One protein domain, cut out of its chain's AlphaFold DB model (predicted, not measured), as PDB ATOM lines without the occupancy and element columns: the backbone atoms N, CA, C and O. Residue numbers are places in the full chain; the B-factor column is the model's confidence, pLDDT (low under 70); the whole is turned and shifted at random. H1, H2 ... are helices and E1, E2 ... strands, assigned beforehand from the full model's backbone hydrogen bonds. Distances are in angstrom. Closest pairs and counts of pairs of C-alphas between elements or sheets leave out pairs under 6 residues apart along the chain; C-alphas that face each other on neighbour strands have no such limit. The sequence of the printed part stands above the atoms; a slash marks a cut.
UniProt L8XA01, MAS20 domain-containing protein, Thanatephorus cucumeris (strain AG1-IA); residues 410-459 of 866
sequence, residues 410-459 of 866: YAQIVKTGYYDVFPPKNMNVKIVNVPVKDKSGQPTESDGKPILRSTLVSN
ATOM      1  N   TYR A 410     244.023 195.663 210.862       32.38
ATOM      2  CA  TYR A 410     245.298 195.562 211.578       32.38
ATOM      3  C   TYR A 410     245.363 194.266 212.393       32.38
ATOM      4  O   TYR A 410     246.321 193.522 212.246       32.38
ATOM      5  N   ALA A 411     244.324 193.927 213.163       33.47
ATOM      6  CA  ALA A 411     244.253 192.683 213.932       33.47
ATOM      7  C   ALA A 411     244.310 191.423 213.044       33.47
ATOM      8  O   ALA A 411     244.858 190.402 213.462       33.47
ATOM      9  N   GLN A 412     243.793 191.488 211.814       32.84
ATOM     10  CA  GLN A 412     243.872 190.387 210.853       32.84
ATOM     11  C   GLN A 412     245.281 190.253 210.237       32.84
ATOM     12  O   GLN A 412     245.800 189.142 210.138       32.84
ATOM     13  N   ILE A 413     245.933 191.371 209.890       33.69
ATOM     14  CA  ILE A 413     247.310 191.412 209.353       33.69
ATOM     15  C   ILE A 413     248.340 191.022 210.431       33.69
ATOM     16  O   ILE A 413     249.223 190.196 210.194       33.69
ATOM     17  N   VAL A 414     248.181 191.538 211.651       38.19
ATOM     18  CA  VAL A 414     248.987 191.193 212.834       38.19
ATOM     19  C   VAL A 414     248.961 189.685 213.095       38.19
ATOM     20  O   VAL A 414     249.999 189.084 213.358       38.19
ATOM     21  N   LYS A 415     247.814 189.015 212.923       45.72
ATOM     22  CA  LYS A 415     247.732 187.556 213.105       45.72
ATOM     23  C   LYS A 415     248.592 186.750 212.132       45.72
ATOM     24  O   LYS A 415     249.043 185.670 212.526       45.72
ATOM     25  N   THR A 416     248.854 187.263 210.926       49.91
ATOM     26  CA  THR A 416     249.804 186.654 209.976       49.91
ATOM     27  C   THR A 416     251.270 186.947 210.308       49.91
ATOM     28  O   THR A 416     252.095 186.053 210.144       49.91
ATOM     29  N   GLY A 417     251.586 188.127 210.857       62.88
ATOM     30  CA  GLY A 417     252.956 188.547 211.193       62.88
ATOM     31  C   GLY A 417     253.512 188.033 212.530       62.88
ATOM     32  O   GLY A 417     254.587 188.452 212.954       62.88
ATOM     33  N   TYR A 418     252.803 187.133 213.226       69.00
ATOM     34  CA  TYR A 418     253.221 186.634 214.545       69.00
ATOM     35  C   TYR A 418     254.650 186.065 214.527       69.00
ATOM     36  O   TYR A 418     255.460 186.411 215.383       69.00
ATOM     37  N   TYR A 419     254.996 185.244 213.531       73.88
ATOM     38  CA  TYR A 419     256.324 184.621 213.465       73.88
ATOM     39  C   TYR A 419     257.448 185.543 212.950       73.88
ATOM     40  O   TYR A 419     258.612 185.153 213.003       73.88
ATOM     41  N   ASP A 420     257.134 186.775 212.533       72.25
ATOM     42  CA  ASP A 420     258.143 187.790 212.183       72.25
ATOM     43  C   ASP A 420     258.723 188.478 213.436       72.25
ATOM     44  O   ASP A 420     259.825 189.029 213.407       72.25
ATOM     45  N   VAL A 421     257.984 188.424 214.553       66.50
ATOM     46  CA  VAL A 421     258.360 188.997 215.859       66.50
ATOM     47  C   VAL A 421     258.665 187.901 216.903       66.50
ATOM     48  O   VAL A 421     259.332 188.162 217.905       66.50
ATOM     49  N   PHE A 422     258.213 186.662 216.671       66.75
ATOM     50  CA  PHE A 422     258.314 185.525 217.594       66.75
ATOM     51  C   PHE A 422     258.915 184.292 216.889       66.75
ATOM     52  O   PHE A 422     258.284 183.767 215.974       66.75
ATOM     53  N   PRO A 423     260.054 183.725 217.326       70.38
ATOM     54  CA  PRO A 423     260.937 184.164 218.405       70.38
ATOM     55  C   PRO A 423     261.670 185.481 218.102       70.38
ATOM     56  O   PRO A 423     262.004 185.734 216.944       70.38
ATOM     57  N   PRO A 424     262.037 186.271 219.122       68.56
ATOM     58  CA  PRO A 424     262.908 187.414 218.938       68.56
ATOM     59  C   PRO A 424     264.331 187.016 218.573       68.56
ATOM     60  O   PRO A 424     264.870 185.979 218.969       68.56
ATOM     61  N   LYS A 425     264.984 187.960 217.903       72.88
ATOM     62  CA  LYS A 425     266.352 187.858 217.387       72.88
ATOM     63  C   LYS A 425     267.373 187.513 218.487       72.88
ATOM     64  O   LYS A 425     268.309 186.761 218.229       72.88
ATOM     65  N   ASN A 426     267.187 188.013 219.717       71.06
ATOM     66  CA  ASN A 426     268.132 187.824 220.827       71.06
ATOM     67  C   ASN A 426     268.150 186.397 221.420       71.06
ATOM     68  O   ASN A 426     269.173 186.011 221.983       71.06
ATOM     69  N   MET A 427     267.100 185.583 221.239       73.81
ATOM     70  CA  MET A 427     267.118 184.161 221.620       73.81
ATOM     71  C   MET A 427     267.887 183.271 220.632       73.81
ATOM     72  O   MET A 427     268.022 182.074 220.870       73.81
ATOM     73  N   ASN A 428     268.451 183.833 219.555       81.62
ATOM     74  CA  ASN A 428     269.296 183.124 218.583       81.62
ATOM     75  C   ASN A 428     268.597 181.954 217.860       81.62
ATOM     76  O   ASN A 428     269.269 181.089 217.303       81.62
ATOM     77  N   VAL A 429     267.265 181.940 217.833       85.44
ATOM     78  CA  VAL A 429     266.435 180.915 217.183       85.44
ATOM     79  C   VAL A 429     265.342 181.571 216.343       85.44
ATOM     80  O   VAL A 429     265.023 182.741 216.546       85.44
ATOM     81  N   LYS A 430     264.768 180.839 215.388       85.75
ATOM     82  CA  LYS A 430     263.587 181.267 214.619       85.75
ATOM     83  C   LYS A 430     262.684 180.079 214.309       85.75
ATOM     84  O   LYS A 430     263.138 178.936 214.347       85.75
ATOM     85  N   ILE A 431     261.427 180.345 213.968       83.62
ATOM     86  CA  ILE A 431     260.509 179.315 213.474       83.62
ATOM     87  C   ILE A 431     260.597 179.253 211.945       83.62
ATOM     88  O   ILE A 431     260.600 180.280 211.270       83.62
ATOM     89  N   VAL A 432     260.691 178.041 211.400       84.31
ATOM     90  CA  VAL A 432     260.725 177.765 209.958       84.31
ATOM     91  C   VAL A 432     259.683 176.699 209.634       84.31
ATOM     92  O   VAL A 432     259.533 175.719 210.360       84.31
ATOM     93  N   ASN A 433     258.972 176.883 208.524       84.12
ATOM     94  CA  ASN A 433     258.053 175.883 207.992       84.12
ATOM     95  C   ASN A 433     258.827 174.931 207.071       84.12
ATOM     96  O   ASN A 433     259.174 175.296 205.950       84.12
ATOM     97  N   VAL A 434     259.112 173.723 207.556       80.19
ATOM     98  CA  VAL A 434     259.820 172.672 206.808       80.19
ATOM     99  C   VAL A 434     258.820 171.651 206.254       80.19
ATOM    100  O   VAL A 434     257.806 171.391 206.907       80.19
ATOM    101  N   PRO A 435     259.054 171.044 205.076       79.25
ATOM    102  CA  PRO A 435     258.196 169.970 204.593       79.25
ATOM    103  C   PRO A 435     258.249 168.764 205.541       79.25
ATOM    104  O   PRO A 435     259.322 168.334 205.971       79.25
ATOM    105  N   VAL A 436     257.077 168.207 205.848       76.56
ATOM    106  CA  VAL A 436     256.949 166.853 206.394       76.56
ATOM    107  C   VAL A 436     257.523 165.891 205.357       76.56
ATOM    108  O   VAL A 436     257.293 166.069 204.161       76.56
ATOM    109  N   LYS A 437     258.302 164.909 205.809       74.12
ATOM    110  CA  LYS A 437     258.878 163.873 204.950       74.12
ATOM    111  C   LYS A 437     258.203 162.539 205.217       74.12
ATOM    112  O   LYS A 437     257.845 162.257 206.357       74.12
ATOM    113  N   ASP A 438     258.061 161.739 204.170       68.31
ATOM    114  CA  ASP A 438     257.628 160.352 204.262       68.31
ATOM    115  C   ASP A 438     258.797 159.405 204.615       68.31
ATOM    116  O   ASP A 438     259.955 159.815 204.752       68.31
ATOM    117  N   LYS A 439     258.496 158.103 204.685       64.75
ATOM    118  CA  LYS A 439     259.467 157.021 204.925       64.75
ATOM    119  C   LYS A 439     260.531 156.865 203.822       64.75
ATOM    120  O   LYS A 439     261.496 156.137 204.028       64.75
ATOM    121  N   SER A 440     260.382 157.529 202.669       64.06
ATOM    122  CA  SER A 440     261.390 157.590 201.597       64.06
ATOM    123  C   SER A 440     262.233 158.876 201.628       64.06
ATOM    124  O   SER A 440     263.158 159.039 200.830       64.06
ATOM    125  N   GLY A 441     261.944 159.791 202.561       66.00
ATOM    126  CA  GLY A 441     262.590 161.094 202.688       66.00
ATOM    127  C   GLY A 441     262.047 162.170 201.737       66.00
ATOM    128  O   GLY A 441     262.579 163.288 201.738       66.00
ATOM    129  N   GLN A 442     261.011 161.863 200.952       72.00
ATOM    130  CA  GLN A 442     260.350 162.797 200.038       72.00
ATOM    131  C   GLN A 442     259.310 163.652 200.781       72.00
ATOM    132  O   GLN A 442     258.754 163.199 201.782       72.00
ATOM    133  N   PRO A 443     259.026 164.889 200.328       76.75
ATOM    134  CA  PRO A 443     257.956 165.700 200.900       76.75
ATOM    135  C   PRO A 443     256.606 164.978 200.824       76.75
ATOM    136  O   PRO A 443     256.184 164.555 199.751       76.75
ATOM    137  N   THR A 444     255.906 164.860 201.949       75.88
ATOM    138  CA  THR A 444     254.535 164.338 201.965       75.88
ATOM    139  C   THR A 444     253.606 165.391 201.365       75.88
ATOM    140  O   THR A 444     253.565 166.512 201.870       75.88
ATOM    141  N   GLU A 445     252.863 165.063 200.309       81.69
ATOM    142  CA  GLU A 445     251.980 166.021 199.632       81.69
ATOM    143  C   GLU A 445     250.494 165.825 199.961       81.69
ATOM    144  O   GLU A 445     250.016 164.713 200.173       81.69
ATOM    145  N   SER A 446     249.753 166.934 199.954       74.44
ATOM    146  CA  SER A 446     248.291 166.988 199.987       74.44
ATOM    147  C   SER A 446     247.821 167.994 198.937       74.44
ATOM    148  O   SER A 446     248.380 169.088 198.842       74.44
ATOM    149  N   ASP A 447     246.855 167.611 198.099       76.19
ATOM    150  CA  ASP A 447     246.359 168.394 196.952       76.19
ATOM    151  C   ASP A 447     247.476 168.995 196.056       76.19
ATOM    152  O   ASP A 447     247.376 170.125 195.572       76.19
ATOM    153  N   GLY A 448     248.563 168.237 195.846       76.12
ATOM    154  CA  GLY A 448     249.716 168.647 195.028       76.12
ATOM    155  C   GLY A 448     250.584 169.745 195.655       76.12
ATOM    156  O   GLY A 448     251.209 170.526 194.938       76.12
ATOM    157  N   LYS A 449     250.576 169.864 196.988       78.38
ATOM    158  CA  LYS A 449     251.437 170.772 197.756       78.38
ATOM    159  C   LYS A 449     252.114 170.023 198.905       78.38
ATOM    160  O   LYS A 449     251.445 169.225 199.562       78.38
ATOM    161  N   PRO A 450     253.389 170.310 199.219       77.62
ATOM    162  CA  PRO A 450     254.052 169.714 200.370       77.62
ATOM    163  C   PRO A 450     253.367 170.156 201.668       77.62
ATOM    164  O   PRO A 450     253.165 171.348 201.911       77.62
ATOM    165  N   ILE A 451     253.037 169.190 202.522       75.62
ATOM    166  CA  ILE A 451     252.550 169.430 203.878       75.62
ATOM    167  C   ILE A 451     253.707 170.041 204.671       75.62
ATOM    168  O   ILE A 451     254.763 169.426 204.815       75.62
ATOM    169  N   LEU A 452     253.525 171.256 205.187       77.62
ATOM    170  CA  LEU A 452     254.539 171.947 205.982       77.62
ATOM    171  C   LEU A 452     254.263 171.779 207.479       77.62
ATOM    172  O   LEU A 452     253.121 171.887 207.925       77.62
ATOM    173  N   ARG A 453     255.326 171.592 208.263       78.88
ATOM    174  CA  ARG A 453     255.315 171.681 209.727       78.88
ATOM    175  C   ARG A 453     256.193 172.847 210.175       78.88
ATOM    176  O   ARG A 453     257.320 172.993 209.705       78.88
ATOM    177  N   SER A 454     255.702 173.657 211.104       78.38
ATOM    178  CA  SER A 454     256.542 174.631 211.803       78.38
ATOM    179  C   SER A 454     257.512 173.901 212.736       78.38
ATOM    180  O   SER A 454     257.127 172.929 213.393       78.38
ATOM    181  N   THR A 455     258.762 174.352 212.787       80.88
ATOM    182  CA  THR A 455     259.767 173.883 213.747       80.88
ATOM    183  C   THR A 455     260.730 175.000 214.137       80.88
ATOM    184  O   THR A 455     260.841 176.003 213.428       80.88
ATOM    185  N   LEU A 456     261.418 174.835 215.263       85.88
ATOM    186  CA  LEU A 456     262.418 175.773 215.764       85.88
ATOM    187  C   LEU A 456     263.806 175.429 215.195       85.88
ATOM    188  O   LEU A 456     264.245 174.286 215.289       85.88
ATOM    189  N   VAL A 457     264.517 176.413 214.642       90.25
ATOM    190  CA  VAL A 457     265.899 176.256 214.148       90.25
ATOM    191  C   VAL A 457     266.840 177.272 214.794       90.25
ATOM    192  O   VAL A 457     266.412 178.367 215.172       90.25
ATOM    193  N   SER A 458     268.130 176.942 214.876       91.88
ATOM    194  CA  SER A 458     269.163 177.896 215.305       91.88
ATOM    195  C   SER A 458     269.428 178.984 214.251       91.88
ATOM    196  O   SER A 458     269.363 178.733 213.047       91.88
ATOM    197  N   ASN A 459     269.784 180.192 214.695       90.81
ATOM    198  CA  ASN A 459     270.296 181.284 213.855       90.81
ATOM    199  C   ASN A 459     271.830 181.421 213.887       90.81
ATOM    200  O   ASN A 459     272.377 182.216 213.121       90.81
TER     201      ASN A 459
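Overview. This is residues 410 to 459 of the 866 residues of the protein "MAS20 domain-containing protein" of Thanatephorus cucumeris (strain AG1-IA) (UniProt L8XA01). A two-stranded hairpin, E1 and E2, ends in a long loop, residues 436 to 451, and two short helices, H1 and H2, trail off from its other side; residues 410 to 418 stick out. The printed part has 50 residues, with elements in the order H1, H2, E1, E2, class mixed, and an antiparallel sheet E1 - E2. It is loose, with a radius of gyration of the C-alphas of 14.1 A, and flat, spanning 37 by 27 by 9 A.

Along the chain. E1, residues 429 to 435, is 18.6 A long, and E2, residues 452 to 458, is 18.3 A, ending at C-alpha 458 (269.163, 177.896, 215.305). H1, residues 410 to 416, begins at C-alpha 410 (245.298, 195.562, 211.578); H2 is residues 418 to 421.

Arrangement. E1 and E2 are antiparallel at 148 degrees; N 432 and O 455 are 2.9 A apart, within hydrogen-bond range. The closest C-alphas of H2 and E1, Tyr 419 and Ile 431, are 6.8 A apart. H1 and H2 meet only through their link. In H1, 2 of 3 O i to N i+4 pairs are within hydrogen-bond range; H2 is too short for one.

Size, cuts and confidence. The printed part has no cut. E1 to E2 is a long link. Mean pLDDT of H1 is 38.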